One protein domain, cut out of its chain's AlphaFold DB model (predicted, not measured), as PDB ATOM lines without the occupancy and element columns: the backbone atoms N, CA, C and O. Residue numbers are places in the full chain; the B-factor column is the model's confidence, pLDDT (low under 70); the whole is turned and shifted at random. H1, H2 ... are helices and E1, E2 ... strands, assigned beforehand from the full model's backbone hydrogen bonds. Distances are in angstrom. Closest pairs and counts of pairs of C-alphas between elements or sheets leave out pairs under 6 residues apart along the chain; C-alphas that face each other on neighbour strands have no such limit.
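Overview. This is residues 5 to 103 of the 104 residues of an uncharacterized protein of Amycolatopsis endophytica (UniProt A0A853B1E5). A small sheet of three strands has one long helix, H2, laid slantwise over one face with its residues 75 to 89, while the rest of H2 and the last two residues, 90 to 103, stick out of the body as an arm. A short helix, H1, only grazes the sheet, and two long stretches without a named element, residues 8 to 25 and 40 to 64, make up much of the body. The printed part has 99 residues, with the named elements E1, E2, H1, E3 and H2 in that order along the chain; the sheet runs E1, E2, E3 and is antiparallel throughout. The class is mixed, helices and strands, with under half of the residues in named elements. The whole is only just compact, close to loose, with a radius of gyration of the C-alphas of 15.0 A, and elongated, spanning 49 by 27 by 26 A, its length made by the arm.

Arrangement. E1, residues 5 to 7, and E2, residues 26 to 30, are a hairpin of antiparallel neighbour strands, 156 degrees between their directions. N 7 and O 26 are within hydrogen-bond range at 2.9 A, and so are N 26 and O 7 at 2.8 A. E2 is the inner strand, and its other neighbour is E3, residues 65 to 69, antiparallel at 161 degrees. Here N 27 and O 68 are 2.9 A apart and N 66 and O 29 are 3.0 A apart, both within hydrogen-bond range. E1 and E3 are the edge strands. Residues 55 to 56, too short a stretch to be a named strand, pair antiparallel with residues 66 to 67 of E3. H1, residues 33 to 39, is on the sheet but only grazes it; its closest C-alphas to E3 are those of Phe 36 and Trp 65, 7.3 A apart. H2, residues 75 to 101, is on one face of the sheet, an arrangement of two layers, one of strands and one of helix. Its height over the sheet is 6.1 A. It lies over E2 and E3 and runs slantwise to the strands, at 34 degrees to E2 on the local plane. The closest C-alphas of E2 and H2 are those of Gly 30 and Ala 85, 6.3 A apart; those of E3 and H2 are Val 68 and Ala 78, 7.8 A apart. H1 and H2 are apart. In H2 every O i to N i+4 pair is within hydrogen-bond range; in H1 2 of 3 are.

Along the chain. E1 begins at C-alpha 5, (53.156, -40.055, 26.430), and is 6.6 A long from first to last C-alpha. E2 measures 13.0 A, and E3 13.5 A from C-alpha 65 at (48.215, -40.515, 35.532) to C-alpha 69. H1, between them in the chain, measures 10.2 A. H2 is the longest helix, 27 residues and 38.5 A, and ends at C-alpha 101, (34.931, -18.612, 20.087).

Size, cuts and confidence. The C-alphas farthest apart are those of Asp 22 and Arg 103, 50.0 A. Residues 90 to 103, of which 90 to 101 belong to H2, stand free; without them the body of 85 residues spans 33 by 26 by 22 A. The links from E1 to E2, 18 residues, and from H1 to E3, 25 residues, are long; those from E2 to H1 and from E3 to H2 are tight. The printed part has no cut. The mean pLDDT of the printed part is 96.1, and no printed residue is under 70.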
ATOM      1  N   THR A   5      51.747 -40.242  26.810       97.81
ATOM      2  CA  THR A   5      53.156 -40.055  26.430       97.81
ATOM      3  C   THR A   5      53.903 -41.384  26.476       97.81
ATOM      4  O   THR A   5      53.510 -42.303  27.195       97.81
ATOM      5  N   LEU A   6      54.981 -41.482  25.699       97.25
ATOM      6  CA  LEU A   6      55.907 -42.609  25.707       97.25
ATOM      7  C   LEU A   6      57.287 -42.083  26.102       97.25
ATOM      8  O   LEU A   6      57.764 -41.130  25.487       97.25
ATOM      9  N   VAL A   7      57.903 -42.677  27.120       97.12
ATOM     10  CA  VAL A   7      59.213 -42.262  27.644       97.12
ATOM     11  C   VAL A   7      60.150 -43.464  27.627       97.12
ATOM     12  O   VAL A   7      59.744 -44.564  27.993       97.12
ATOM     13  N   THR A   8      61.382 -43.271  27.165       96.88
ATOM     14  CA  THR A   8      62.349 -44.358  26.905       96.88
ATOM     15  C   THR A   8      63.666 -44.201  27.664       96.88
ATOM     16  O   THR A   8      64.606 -44.931  27.386       96.88
ATOM     17  N   HIS A   9      63.771 -43.201  28.536       95.81
ATOM     18  CA  HIS A   9      64.965 -42.902  29.325       95.81
ATOM     19  C   HIS A   9      64.552 -42.177  30.604       95.81
ATOM     20  O   HIS A   9      63.459 -41.607  30.662       95.81
ATOM     21  N   ASP A  10      65.409 -42.226  31.615       95.38
ATOM     22  CA  ASP A  10      65.213 -41.463  32.842       95.38
ATOM     23  C   ASP A  10      65.608 -39.990  32.638       95.38
ATOM     24  O   ASP A  10      66.479 -39.657  31.830       95.38
ATOM     25  N   ASP A  11      64.986 -39.090  33.399       92.62
ATOM     26  CA  ASP A  11      65.381 -37.682  33.459       92.62
ATOM     27  C   ASP A  11      65.512 -37.181  34.918       92.62
ATOM     28  O   ASP A  11      65.105 -37.878  35.858       92.62
ATOM     29  N   PRO A  12      66.102 -35.989  35.159       93.38
ATOM     30  CA  PRO A  12      66.319 -35.462  36.512       93.38
ATOM     31  C   PRO A  12      65.056 -35.295  37.375       93.38
ATOM     32  O   PRO A  12      65.163 -35.189  38.596       93.38
ATOM     33  N   TYR A  13      63.877 -35.245  36.763       91.88
ATOM     34  CA  TYR A  13      62.575 -35.070  37.401       91.88
ATOM     35  C   TYR A  13      61.717 -36.343  37.364       91.88
ATOM     36  O   TYR A  13      60.740 -36.431  38.109       91.88
ATOM     37  N   ASP A  14      62.082 -37.331  36.544       93.38
ATOM     38  CA  ASP A  14      61.364 -38.590  36.359       93.38
ATOM     39  C   ASP A  14      62.329 -39.757  36.086       93.38
ATOM     40  O   ASP A  14      62.619 -40.114  34.948       93.38
ATOM     41  N   SER A  15      62.834 -40.358  37.167       96.06
ATOM     42  CA  SER A  15      63.779 -41.490  37.129       96.06
ATOM     43  C   SER A  15      63.349 -42.689  37.982       96.06
ATOM     44  O   SER A  15      63.999 -43.734  38.011       96.06
ATOM     45  N   ALA A  16      62.219 -42.577  38.689       95.88
ATOM     46  CA  ALA A  16      61.771 -43.589  39.649       95.88
ATOM     47  C   ALA A  16      61.478 -44.955  39.000       95.88
ATOM     48  O   ALA A  16      61.606 -45.990  39.653       95.88
ATOM     49  N   SER A  17      61.108 -44.974  37.716       96.06
ATOM     50  CA  SER A  17      60.817 -46.207  36.975       96.06
ATOM     51  C   SER A  17      62.051 -46.910  36.403       96.06
ATOM     52  O   SER A  17      61.908 -48.025  35.891       96.06
ATOM     53  N   ARG A  18      63.248 -46.314  36.517       96.81
ATOM     54  CA  ARG A  18      64.518 -46.886  36.043       96.81
ATOM     55  C   ARG A  18      64.435 -47.270  34.564       96.81
ATOM     56  O   ARG A  18      64.524 -48.450  34.222       96.81
ATOM     57  N   LEU A  19      64.126 -46.309  33.705       96.88
ATOM     58  CA  LEU A  19      63.926 -46.504  32.272       96.88
ATOM     59  C   LEU A  19      65.233 -46.644  31.494       96.88
ATOM     60  O   LEU A  19      65.189 -47.200  30.404       96.88
ATOM     61  N   ASP A  20      66.383 -46.280  32.071       96.00
ATOM     62  CA  ASP A  20      67.716 -46.503  31.479       96.00
ATOM     63  C   ASP A  20      68.157 -47.985  31.545       96.00
ATOM     64  O   ASP A  20      69.282 -48.342  31.901       96.00
ATOM     65  N   ARG A  21      67.226 -48.885  31.224       94.75
ATOM     66  CA  ARG A  21      67.421 -50.318  31.018       94.75
ATOM     67  C   ARG A  21      67.263 -50.605  29.533       94.75
ATOM     68  O   ARG A  21      66.398 -50.031  28.872       94.75
ATOM     69  N   ASP A  22      68.049 -51.545  29.027       95.25
ATOM     70  CA  ASP A  22      67.973 -51.918  27.618       95.25
ATOM     71  C   ASP A  22      66.555 -52.379  27.229       95.25
ATOM     72  O   ASP A  22      65.948 -53.222  27.897       95.25
ATOM     73  N   GLY A  23      66.006 -51.773  26.172       95.44
ATOM     74  CA  GLY A  23      64.674 -52.080  25.644       95.44
ATOM     75  C   GLY A  23      63.482 -51.731  26.548       95.44
ATOM     76  O   GLY A  23      62.377 -52.217  26.290       95.44
ATOM     77  N   VAL A  24      63.658 -50.931  27.604       98.19
ATOM     78  CA  VAL A  24      62.558 -50.528  28.495       98.19
ATOM     79  C   VAL A  24      61.990 -49.169  28.096       98.19
ATOM     80  O   VAL A  24      62.706 -48.191  27.918       98.19
ATOM     81  N   PHE A  25      60.667 -49.096  28.000       98.12
ATOM     82  CA  PHE A  25      59.931 -47.849  27.852       98.12
ATOM     83  C   PHE A  25      58.720 -47.833  28.779       98.12
ATOM     84  O   PHE A  25      58.198 -48.880  29.168       98.12
ATOM     85  N   ARG A  26      58.232 -46.634  29.094       98.44
ATOM     86  CA  ARG A  26      57.019 -46.412  29.876       98.44
ATOM     87  C   ARG A  26      55.969 -45.699  29.043       98.44
ATOM     88  O   ARG A  26      56.204 -44.611  28.520       98.44
ATOM     89  N   LEU A  27      54.800 -46.316  28.948       98.69
ATOM     90  CA  LEU A  27      53.593 -45.679  28.445       98.69
ATOM     91  C   LEU A  27      52.872 -45.018  29.619       98.69
ATOM     92  O   LEU A  27      52.529 -45.697  30.586       98.69
ATOM     93  N   ASN A  28      52.616 -43.717  29.513       98.62
ATOM     94  CA  ASN A  28      51.872 -42.937  30.498       98.62
ATOM     95  C   ASN A  28      50.516 -42.539  29.915       98.62
ATOM     96  O   ASN A  28      50.449 -42.115  28.761       98.62
ATOM     97  N   ILE A  29      49.454 -42.635  30.712       98.75
ATOM     98  CA  ILE A  29      48.082 -42.336  30.286       98.75
ATOM     99  C   ILE A  29      47.426 -41.436  31.333       98.75
ATOM    100  O   ILE A  29      47.334 -41.801  32.507       98.75
ATOM    101  N   GLY A  30      46.979 -40.255  30.907       98.31
ATOM    102  CA  GLY A  30      46.258 -39.302  31.744       98.31
ATOM    103  C   GLY A  30      44.759 -39.579  31.708       98.31
ATOM    104  O   GLY A  30      44.132 -39.457  30.656       98.31
ATOM    105  N   LEU A  31      44.177 -39.925  32.856       97.88
ATOM    106  CA  LEU A  31      42.784 -40.356  32.959       97.88
ATOM    107  C   LEU A  31      41.878 -39.284  33.581       97.88
ATOM    108  O   LEU A  31      42.342 -38.399  34.309       97.88
ATOM    109  N   PRO A  32      40.553 -39.364  33.356       95.62
ATOM    110  CA  PRO A  32      39.587 -38.712  34.228       95.62
ATOM    111  C   PRO A  32      39.765 -39.178  35.681       95.62
ATOM    112  O   PRO A  32      40.065 -40.346  35.934       95.62
ATOM    113  N   ARG A  33      39.519 -38.275  36.637       95.69
ATOM    114  CA  ARG A  33      39.674 -38.532  38.079       95.69
ATOM    115  C   ARG A  33      38.979 -39.815  38.539       95.69
ATOM    116  O   ARG A  33      39.590 -40.602  39.254       95.69
ATOM    117  N   ASP A  34      37.733 -40.015  38.123       96.44
ATOM    118  CA  ASP A  34      36.919 -41.147  38.577       96.44
ATOM    119  C   ASP A  34      37.500 -42.475  38.076       96.44
ATOM    120  O   ASP A  34      37.700 -43.403  38.854       96.44
ATOM    121  N   ARG A  35      37.924 -42.521  36.806       97.06
ATOM    122  CA  ARG A  35      38.582 -43.706  36.240       97.06
ATOM    123  C   ARG A  35      39.930 -44.000  36.871       97.06
ATOM    124  O   ARG A  35      40.263 -45.162  37.064       97.06
ATOM    125  N   PHE A  36      40.694 -42.979  37.245       97.94
ATOM    126  CA  PHE A  36      41.915 -43.186  38.019       97.94
ATOM    127  C   PHE A  36      41.623 -43.807  39.395       97.94
ATOM    128  O   PHE A  36      42.304 -44.750  39.793       97.94
ATOM    129  N   ALA A  37      40.597 -43.318  40.099       97.00
ATOM    130  CA  ALA A  37      40.223 -43.811  41.426       97.00
ATOM    131  C   ALA A  37      39.746 -45.276  41.423       97.00
ATOM    132  O   ALA A  37      39.938 -45.983  42.405       97.00
ATOM    133  N   GLU A  38      39.172 -45.749  40.315       97.12
ATOM    134  CA  GLU A  38      38.793 -47.158  40.133       97.12
ATOM    135  C   GLU A  38      39.998 -48.092  39.915       97.12
ATOM    136  O   GLU A  38      39.892 -49.303  40.110       97.12
ATOM    137  N   LEU A  39      41.137 -47.555  39.470       96.69
ATOM    138  CA  LEU A  39      42.315 -48.339  39.082       96.69
ATOM    139  C   LEU A  39      43.416 -48.346  40.140       96.69
ATOM    140  O   LEU A  39      44.230 -49.269  40.149       96.69
ATOM    141  N   VAL A  40      43.476 -47.307  40.973       96.06
ATOM    142  CA  VAL A  40      44.577 -47.073  41.907       96.06
ATOM    143  C   VAL A  40      44.056 -47.070  43.332       96.06
ATOM    144  O   VAL A  40      43.274 -46.210  43.729       96.06
ATOM    145  N   GLU A  41      44.561 -48.008  44.125       94.31
ATOM    146  CA  GLU A  41      44.305 -48.083  45.558       94.31
ATOM    147  C   GLU A  41      45.130 -47.015  46.302       94.31
ATOM    148  O   GLU A  41      46.365 -47.025  46.198       94.31
ATOM    149  N   PRO A  42      44.492 -46.097  47.053       90.06
ATOM    150  CA  PRO A  42      45.198 -45.105  47.859       90.06
ATOM    151  C   PRO A  42      46.006 -45.753  48.989       90.06
ATOM    152  O   PRO A  42      45.530 -46.664  49.658       90.06
ATOM    153  N   GLY A  43      47.219 -45.252  49.235       89.19
ATOM    154  CA  GLY A  43      48.077 -45.714  50.337       89.19
ATOM    155  C   GLY A  43      48.770 -47.060  50.102       89.19
ATOM    156  O   GLY A  43      49.596 -47.460  50.915       89.19
ATOM    157  N   ARG A  44      48.479 -47.741  48.989       94.06
ATOM    158  CA  ARG A  44      49.211 -48.933  48.562       94.06
ATOM    159  C   ARG A  44      50.604 -48.550  48.056       94.06
ATOM    160  O   ARG A  44      50.751 -47.604  47.283       94.06
ATOM    161  N   GLU A  45      51.611 -49.319  48.453       94.44
ATOM    162  CA  GLU A  45      52.948 -49.238  47.866       94.44
ATOM    163  C   GLU A  45      52.988 -49.982  46.523       94.44
ATOM    164  O   GLU A  45      52.451 -51.084  46.378       94.44
ATOM    165  N   TYR A  46      53.633 -49.366  45.534       95.56
ATOM    166  CA  TYR A  46      53.777 -49.907  44.185       95.56
ATOM    167  C   TYR A  46      55.260 -50.019  43.836       95.56
ATOM    168  O   TYR A  46      56.004 -49.049  43.977       95.56
ATOM    169  N   ASP A  47      55.679 -51.173  43.312       97.19
ATOM    170  CA  ASP A  47      56.962 -51.282  42.618       97.19
ATOM    171  C   ASP A  47      56.842 -50.605  41.248       97.19
ATOM    172  O   ASP A  47      56.418 -51.205  40.259       97.19
ATOM    173  N   VAL A  48      57.215 -49.328  41.199       96.56
ATOM    174  CA  VAL A  48      57.150 -48.485  39.994       96.56
ATOM    175  C   VAL A  48      58.178 -48.857  38.914       96.56
ATOM    176  O   VAL A  48      58.229 -48.204  37.868       96.56
ATOM    177  N   THR A  49      58.980 -49.902  39.147       97.81
ATOM    178  CA  THR A  49      59.958 -50.452  38.195       97.81
ATOM    179  C   THR A  49      59.478 -51.743  37.523       97.81
ATOM    180  O   THR A  49      60.112 -52.195  36.555       97.81
ATOM    181  N   ALA A  50      58.362 -52.311  38.005       98.06
ATOM    182  CA  ALA A  50      57.788 -53.559  37.526       98.06
ATOM    183  C   ALA A  50      57.370 -53.468  36.050       98.06
ATOM    184  O   ALA A  50      56.705 -52.527  35.614       98.06
ATOM    185  N   LEU A  51      57.762 -54.483  35.277       98.31
ATOM    186  CA  LEU A  51      57.409 -54.603  33.867       98.31
ATOM    187  C   LEU A  51      56.017 -55.210  33.709       98.31
ATOM    188  O   LEU A  51      55.659 -56.153  34.411       98.31
ATOM    189  N   ASP A  52      55.278 -54.715  32.721       98.25
ATOM    190  CA  ASP A  52      53.977 -55.230  32.303       98.25
ATOM    191  C   ASP A  52      52.952 -55.262  33.453       98.25
ATOM    192  O   ASP A  52      52.165 -56.200  33.594       98.25
ATOM    193  N   VAL A  53      52.976 -54.220  34.293       98.12
ATOM    194  CA  VAL A  53      52.007 -53.963  35.364       98.12
ATOM    195  C   VAL A  53      51.468 -52.543  35.216       98.12
ATOM    196  O   VAL A  53      52.228 -51.598  35.013       98.12
ATOM    197  N   LEU A  54      50.144 -52.392  35.310       98.12
ATOM    198  CA  LEU A  54      49.505 -51.079  35.360       98.12
ATOM    199  C   LEU A  54      49.617 -50.512  36.779       98.12
ATOM    200  O   LEU A  54      49.185 -51.154  37.736       98.12
ATOM    201  N   LEU A  55      50.184 -49.317  36.897       97.50
ATOM    202  CA  LEU A  55      50.558 -48.686  38.163       97.50
ATOM    203  C   LEU A  55      50.175 -47.196  38.125       97.50
ATOM    204  O   LEU A  55      50.053 -46.636  37.030       97.50
ATOM    205  N   PRO A  56      50.005 -46.507  39.265       98.00
ATOM    206  CA  PRO A  56      50.029 -45.047  39.262       98.00
ATOM    207  C   PRO A  56      51.394 -44.543  38.777       98.00
ATOM    208  O   PRO A  56      52.432 -45.129  39.083       98.00
ATOM    209  N   HIS A  57      51.401 -43.432  38.043       97.56
ATOM    210  CA  HIS A  57      52.642 -42.791  37.626       97.56
ATOM    211  C   HIS A  57      53.422 -42.298  38.860       97.56
ATOM    212  O   HIS A  57      52.831 -41.596  39.685       97.56
ATOM    213  N   PRO A  58      54.737 -42.570  38.981       95.94
ATOM    214  CA  PRO A  58      55.507 -42.243  40.189       95.94
ATOM    215  C   PRO A  58      55.525 -40.745  40.516       95.94
ATOM    216  O   PRO A  58      55.371 -40.360  41.668       95.94
ATOM    217  N   VAL A  59      55.673 -39.897  39.494       95.81
ATOM    218  CA  VAL A  59      55.648 -38.430  39.639       95.81
ATOM    219  C   VAL A  59      54.231 -37.854  39.509       95.81
ATOM    220  O   VAL A  59      53.782 -37.089  40.359       95.81
ATOM    221  N   TYR A  60      53.500 -38.237  38.455       95.75
ATOM    222  CA  TYR A  60      52.225 -37.617  38.087       95.75
ATOM    223  C   TYR A  60      50.961 -38.330  38.596       95.75
ATOM    224  O   TYR A  60      49.847 -37.992  38.184       95.75
ATOM    225  N   GLY A  61      51.085 -39.304  39.504       95.12
ATOM    226  CA  GLY A  61      49.937 -40.035  40.053       95.12
ATOM    227  C   GLY A  61      48.899 -39.110  40.701       95.12
ATOM    228  O   GLY A  61      47.697 -39.280  40.503       95.12
ATOM    229  N   GLY A  62      49.352 -38.044  41.370       94.75
ATOM    230  CA  GLY A  62      48.474 -37.015  41.941       94.75
ATOM    231  C   GLY A  62      47.656 -36.229  40.906       94.75
ATOM    232  O   GLY A  62      46.630 -35.649  41.254       94.75
ATOM    233  N   GLN A  63      48.066 -36.229  39.634       96.19
ATOM    234  CA  GLN A  63      47.327 -35.628  38.518       96.19
ATOM    235  C   GLN A  63      46.535 -36.664  37.707       96.19
ATOM    236  O   GLN A  63      46.126 -36.372  36.584       96.19
ATOM    237  N   HIS A  64      46.296 -37.847  38.280       97.38
ATOM    238  CA  HIS A  64      45.491 -38.924  37.697       97.38
ATOM    239  C   HIS A  64      46.140 -39.611  36.489       97.38
ATOM    240  O   HIS A  64      45.463 -40.003  35.536       97.38
ATOM    241  N   TRP A  65      47.464 -39.769  36.538       98.25
ATOM    242  CA  TRP A  65      48.215 -40.515  35.532       98.25
ATOM    243  C   TRP A  65      48.527 -41.926  36.005       98.25
ATOM    244  O   TRP A  65      49.046 -42.124  37.104       98.25
ATOM    245  N   VAL A  66      48.263 -42.897  35.136       98.56
ATOM    246  CA  VAL A  66      48.761 -44.271  35.265       98.56
ATOM    247  C   VAL A  66      49.909 -44.492  34.290       98.56
ATOM    248  O   VAL A  66      50.061 -43.764  33.305       98.56
ATOM    249  N   CYS A  67      50.712 -45.512  34.555       98.62
ATOM    250  CA  CYS A  67      51.774 -45.936  33.667       98.62
ATOM    251  C   CYS A  67      51.906 -47.457  33.608       98.62
ATOM    252  O   CYS A  67      51.478 -48.176  34.512       98.62
ATOM    253  N   VAL A  68      52.541 -47.932  32.542       98.69
ATOM    254  CA  VAL A  68      52.970 -49.321  32.389       98.69
ATOM    255  C   VAL A  68      54.284 -49.366  31.622       98.69
ATOM    256  O   VAL A  68      54.450 -48.669  30.617       98.69
ATOM    257  N   LEU A  69      55.223 -50.174  32.103       98.62
ATOM    258  CA  LEU A  69      56.491 -50.409  31.425       98.62
ATOM    259  C   LEU A  69      56.364 -51.637  30.529       98.62
ATOM    260  O   LEU A  69      55.880 -52.660  30.999       98.62
ATOM    261  N   ASN A  70      56.797 -51.557  29.270       98.31
ATOM    262  CA  ASN A  70      56.755 -52.663  28.301       98.31
ATOM    263  C   ASN A  70      55.430 -53.472  28.335       98.31
ATOM    264  O   ASN A  70      55.447 -54.660  28.672       98.31
ATOM    265  N   PRO A  71      54.268 -52.856  28.030       97.94
ATOM    266  CA  PRO A  71      52.971 -53.524  28.097       97.94
ATOM    267  C   PRO A  71      52.862 -54.621  27.035       97.94
ATOM    268  O   PRO A  71      52.645 -54.340  25.859       97.94
ATOM    269  N   VAL A  72      52.974 -55.878  27.458       97.12
ATOM    270  CA  VAL A  72      52.792 -57.052  26.594       97.12
ATOM    271  C   VAL A  72      51.461 -57.712  26.929       97.12
ATOM    272  O   VAL A  72      50.534 -57.680  26.121       97.12
ATOM    273  N   ARG A  73      51.308 -58.251  28.145       98.31
ATOM    274  CA  ARG A  73      50.051 -58.885  28.582       98.31
ATOM    275  C   ARG A  73      49.017 -57.845  28.990       98.31
ATOM    276  O   ARG A  73      47.821 -58.063  28.825       98.31
ATOM    277  N   THR A  74      49.469 -56.703  29.495       98.25
ATOM    278  CA  THR A  74      48.601 -55.584  29.883       98.25
ATOM    279  C   THR A  74      48.146 -54.729  28.704       98.25
ATOM    280  O   THR A  74      47.268 -53.884  28.885       98.25
ATOM    281  N   TRP A  75      48.666 -54.962  27.492       98.38
ATOM    282  CA  TRP A  75      48.354 -54.149  26.316       98.38
ATOM    283  C   TRP A  75      46.853 -54.000  26.020       98.38
ATOM    284  O   TRP A  75      46.420 -52.867  25.819       98.38
ATOM    285  N   PRO A  76      46.010 -55.056  26.055       98.56
ATOM    286  CA  PRO A  76      44.577 -54.890  25.809       98.56
ATOM    287  C   PRO A  76      43.915 -53.909  26.784       98.56
ATOM    288  O   PRO A  76      43.082 -53.102  26.373       98.56
ATOM    289  N   ARG A  77      44.328 -53.938  28.060       98.31
ATOM    290  CA  ARG A  77      43.850 -53.013  29.094       98.31
ATOM    291  C   ARG A  77      44.396 -51.606  28.870       98.31
ATOM    292  O   ARG A  77      43.623 -50.656  28.916       98.31
ATOM    293  N   ALA A  78      45.695 -51.471  28.604       98.44
ATOM    294  CA  ALA A  78      46.322 -50.180  28.321       98.44
ATOM    295  C   ALA A  78      45.679 -49.498  27.106       98.44
ATOM    296  O   ALA A  78      45.379 -48.313  27.166       98.44
ATOM    297  N   ARG A  79      45.378 -50.255  26.045       98.50
ATOM    298  CA  ARG A  79      44.674 -49.756  24.860       98.50
ATOM    299  C   ARG A  79      43.267 -49.250  25.183       98.50
ATOM    300  O   ARG A  79      42.933 -48.155  24.760       98.50
ATOM    301  N   GLY A  80      42.486 -49.978  25.984       98.38
ATOM    302  CA  GLY A  80      41.175 -49.481  26.423       98.38
ATOM    303  C   GLY A  80      41.274 -48.157  27.192       98.38
ATOM    304  O   GLY A  80      40.499 -47.238  26.957       98.38
ATOM    305  N   LEU A  81      42.290 -48.015  28.049       98.56
ATOM    306  CA  LEU A  81      42.553 -46.759  28.759       98.56
ATOM    307  C   LEU A  81      43.019 -45.631  27.828       98.56
ATOM    308  O   LEU A  81      42.691 -44.472  28.074       98.56
ATOM    309  N   LEU A  82      43.771 -45.953  26.770       98.56
ATOM    310  CA  LEU A  82      44.149 -44.996  25.730       98.56
ATOM    311  C   LEU A  82      42.908 -44.463  25.003       98.56
ATOM    312  O   LEU A  82      42.795 -43.250  24.842       98.56
ATOM    313  N   ASP A  83      41.974 -45.338  24.628       98.31
ATOM    314  CA  ASP A  83      40.723 -44.947  23.968       98.31
ATOM    315  C   ASP A  83      39.902 -44.005  24.873       98.31
ATOM    316  O   ASP A  83      39.538 -42.899  24.467       98.31
ATOM    317  N   GLU A  84      39.713 -44.372  26.149       97.75
ATOM    318  CA  GLU A  84      39.013 -43.531  27.135       97.75
ATOM    319  C   GLU A  84      39.691 -42.155  27.330       97.75
ATOM    320  O   GLU A  84      39.027 -41.112  27.399       97.75
ATOM    321  N   ALA A  85      41.025 -42.134  27.428       98.19
ATOM    322  CA  ALA A  85      41.804 -40.910  27.599       98.19
ATOM    323  C   ALA A  85      41.727 -40.002  26.362       98.19
ATOM    324  O   ALA A  85      41.606 -38.775  26.495       98.19
ATOM    325  N   TYR A  86      41.760 -40.591  25.166       98.12
ATOM    326  CA  TYR A  86      41.613 -39.879  23.903       98.12
ATOM    327  C   TYR A  86      40.231 -39.231  23.784       98.12
ATOM    328  O   TYR A  86      40.143 -38.019  23.558       98.12
ATOM    329  N   ASP A  87      39.156 -39.981  24.030       97.69
ATOM    330  CA  ASP A  87      37.783 -39.466  23.976       97.69
ATOM    331  C   ASP A  87      37.582 -38.290  24.942       97.69
ATOM    332  O   ASP A  87      36.990 -37.252  24.607       97.69
ATOM    333  N   PHE A  88      38.142 -38.405  26.150       96.75
ATOM    334  CA  PHE A  88      38.129 -37.317  27.117       96.75
ATOM    335  C   PHE A  88      38.876 -36.077  26.604       96.75
ATOM    336  O   PHE A  88      38.386 -34.949  26.754       96.75
ATOM    337  N   ALA A  89      40.042 -36.267  25.987       96.94
ATOM    338  CA  ALA A  89      40.846 -35.187  25.434       96.94
ATOM    339  C   ALA A  89      40.138 -34.468  24.278       96.94
ATOM    340  O   ALA A  89      40.114 -33.234  24.268       96.94
ATOM    341  N   VAL A  90      39.494 -35.210  23.370       97.19
ATOM    342  CA  VAL A  90      38.681 -34.658  22.273       97.19
ATOM    343  C   VAL A  90      37.557 -33.784  22.826       97.19
ATOM    344  O   VAL A  90      37.414 -32.622  22.436       97.19
ATOM    345  N   ARG A  91      36.799 -34.288  23.808       96.31
ATOM    346  CA  ARG A  91      35.724 -33.518  24.451       96.31
ATOM    347  C   ARG A  91      36.251 -32.256  25.135       96.31
ATOM    348  O   ARG A  91      35.649 -31.185  25.023       96.31
ATOM    349  N   LYS A  92      37.377 -32.359  25.846       94.44
ATOM    350  CA  LYS A  92      38.020 -31.217  26.512       94.44
ATOM    351  C   LYS A  92      38.470 -30.163  25.500       94.44
ATOM    352  O   LYS A  92      38.269 -28.974  25.751       94.44
ATOM    353  N   PHE A  93      39.036 -30.589  24.373       95.25
ATOM    354  CA  PHE A  93      39.446 -29.707  23.286       95.25
ATOM    355  C   PHE A  93      38.247 -28.963  22.688       95.25
ATOM    356  O   PHE A  93      38.247 -27.734  22.692       95.25
ATOM    357  N   ALA A  94      37.191 -29.680  22.293       96.12
ATOM    358  CA  ALA A  94      35.979 -29.080  21.730       96.12
ATOM    359  C   ALA A  94      35.331 -28.059  22.684       96.12
ATOM    360  O   ALA A  94      34.905 -26.981  22.272       96.12
ATOM    361  N   ASN A  95      35.295 -28.358  23.986       95.12
ATOM    362  CA  ASN A  95      34.777 -27.426  24.988       95.12
ATOM    363  C   ASN A  95      35.653 -26.174  25.143       95.12
ATOM    364  O   ASN A  95      35.129 -25.078  25.340       95.12
ATOM    365  N   ALA A  96      36.978 -26.322  25.086       93.38
ATOM    366  CA  ALA A  96      37.900 -25.194  25.160       93.38
ATOM    367  C   ALA A  96      37.816 -24.302  23.913       93.38
ATOM    368  O   ALA A  96      37.911 -23.084  24.040       93.38
ATOM    369  N   ASP A  97      37.622 -24.899  22.739       95.06
ATOM    370  CA  ASP A  97      37.423 -24.188  21.477       95.06
ATOM    371  C   ASP A  97      36.140 -23.346  21.503       95.06
ATOM    372  O   ASP A  97      36.202 -22.125  21.379       95.06
ATOM    373  N   ARG A  98      34.998 -23.952  21.862       94.62
ATOM    374  CA  ARG A  98      33.717 -23.235  22.031       94.62
ATOM    375  C   ARG A  98      33.824 -22.029  22.967       94.62
ATOM    376  O   ARG A  98      33.256 -20.981  22.687       94.62
ATOM    377  N   ARG A  99      34.559 -22.158  24.079       93.44
ATOM    378  CA  ARG A  99      34.774 -21.058  25.039       93.44
ATOM    379  C   ARG A  99      35.646 -19.938  24.479       93.44
ATOM    380  O   ARG A  99      35.454 -18.795  24.876       93.44
ATOM    381  N   ARG A 100      36.613 -20.249  23.611       91.12
ATOM    382  CA  ARG A 100      37.423 -19.229  22.932       91.12
ATOM    383  C   ARG A 100      36.593 -18.481  21.902       91.12
ATOM    384  O   ARG A 100      36.620 -17.261  21.913       91.12
ATOM    385  N   SER A 101      35.810 -19.199  21.103       87.94
ATOM    386  CA  SER A 101      34.931 -18.612  20.087       87.94
ATOM    387  C   SER A 101      33.784 -17.784  20.680       87.94
ATOM    388  O   SER A 101      33.233 -16.931  19.997       87.94
ATOM    389  N   ALA A 102      33.427 -18.019  21.947       83.56
ATOM    390  CA  ALA A 102      32.415 -17.258  22.682       83.56
ATOM    391  C   ALA A 102      32.975 -16.080  23.508       83.56
ATOM    392  O   ALA A 102      32.196 -15.391  24.168       83.56
ATOM    393  N   ARG A 103      34.300 -15.857  23.533       71.88
ATOM    394  CA  ARG A 103      34.880 -14.659  24.164       71.88
ATOM    395  C   ARG A 103      34.774 -13.484  23.178       71.88
ATOM    396  O   ARG A 103      35.261 -13.648  22.061       71.88
TER     397      ARG A 103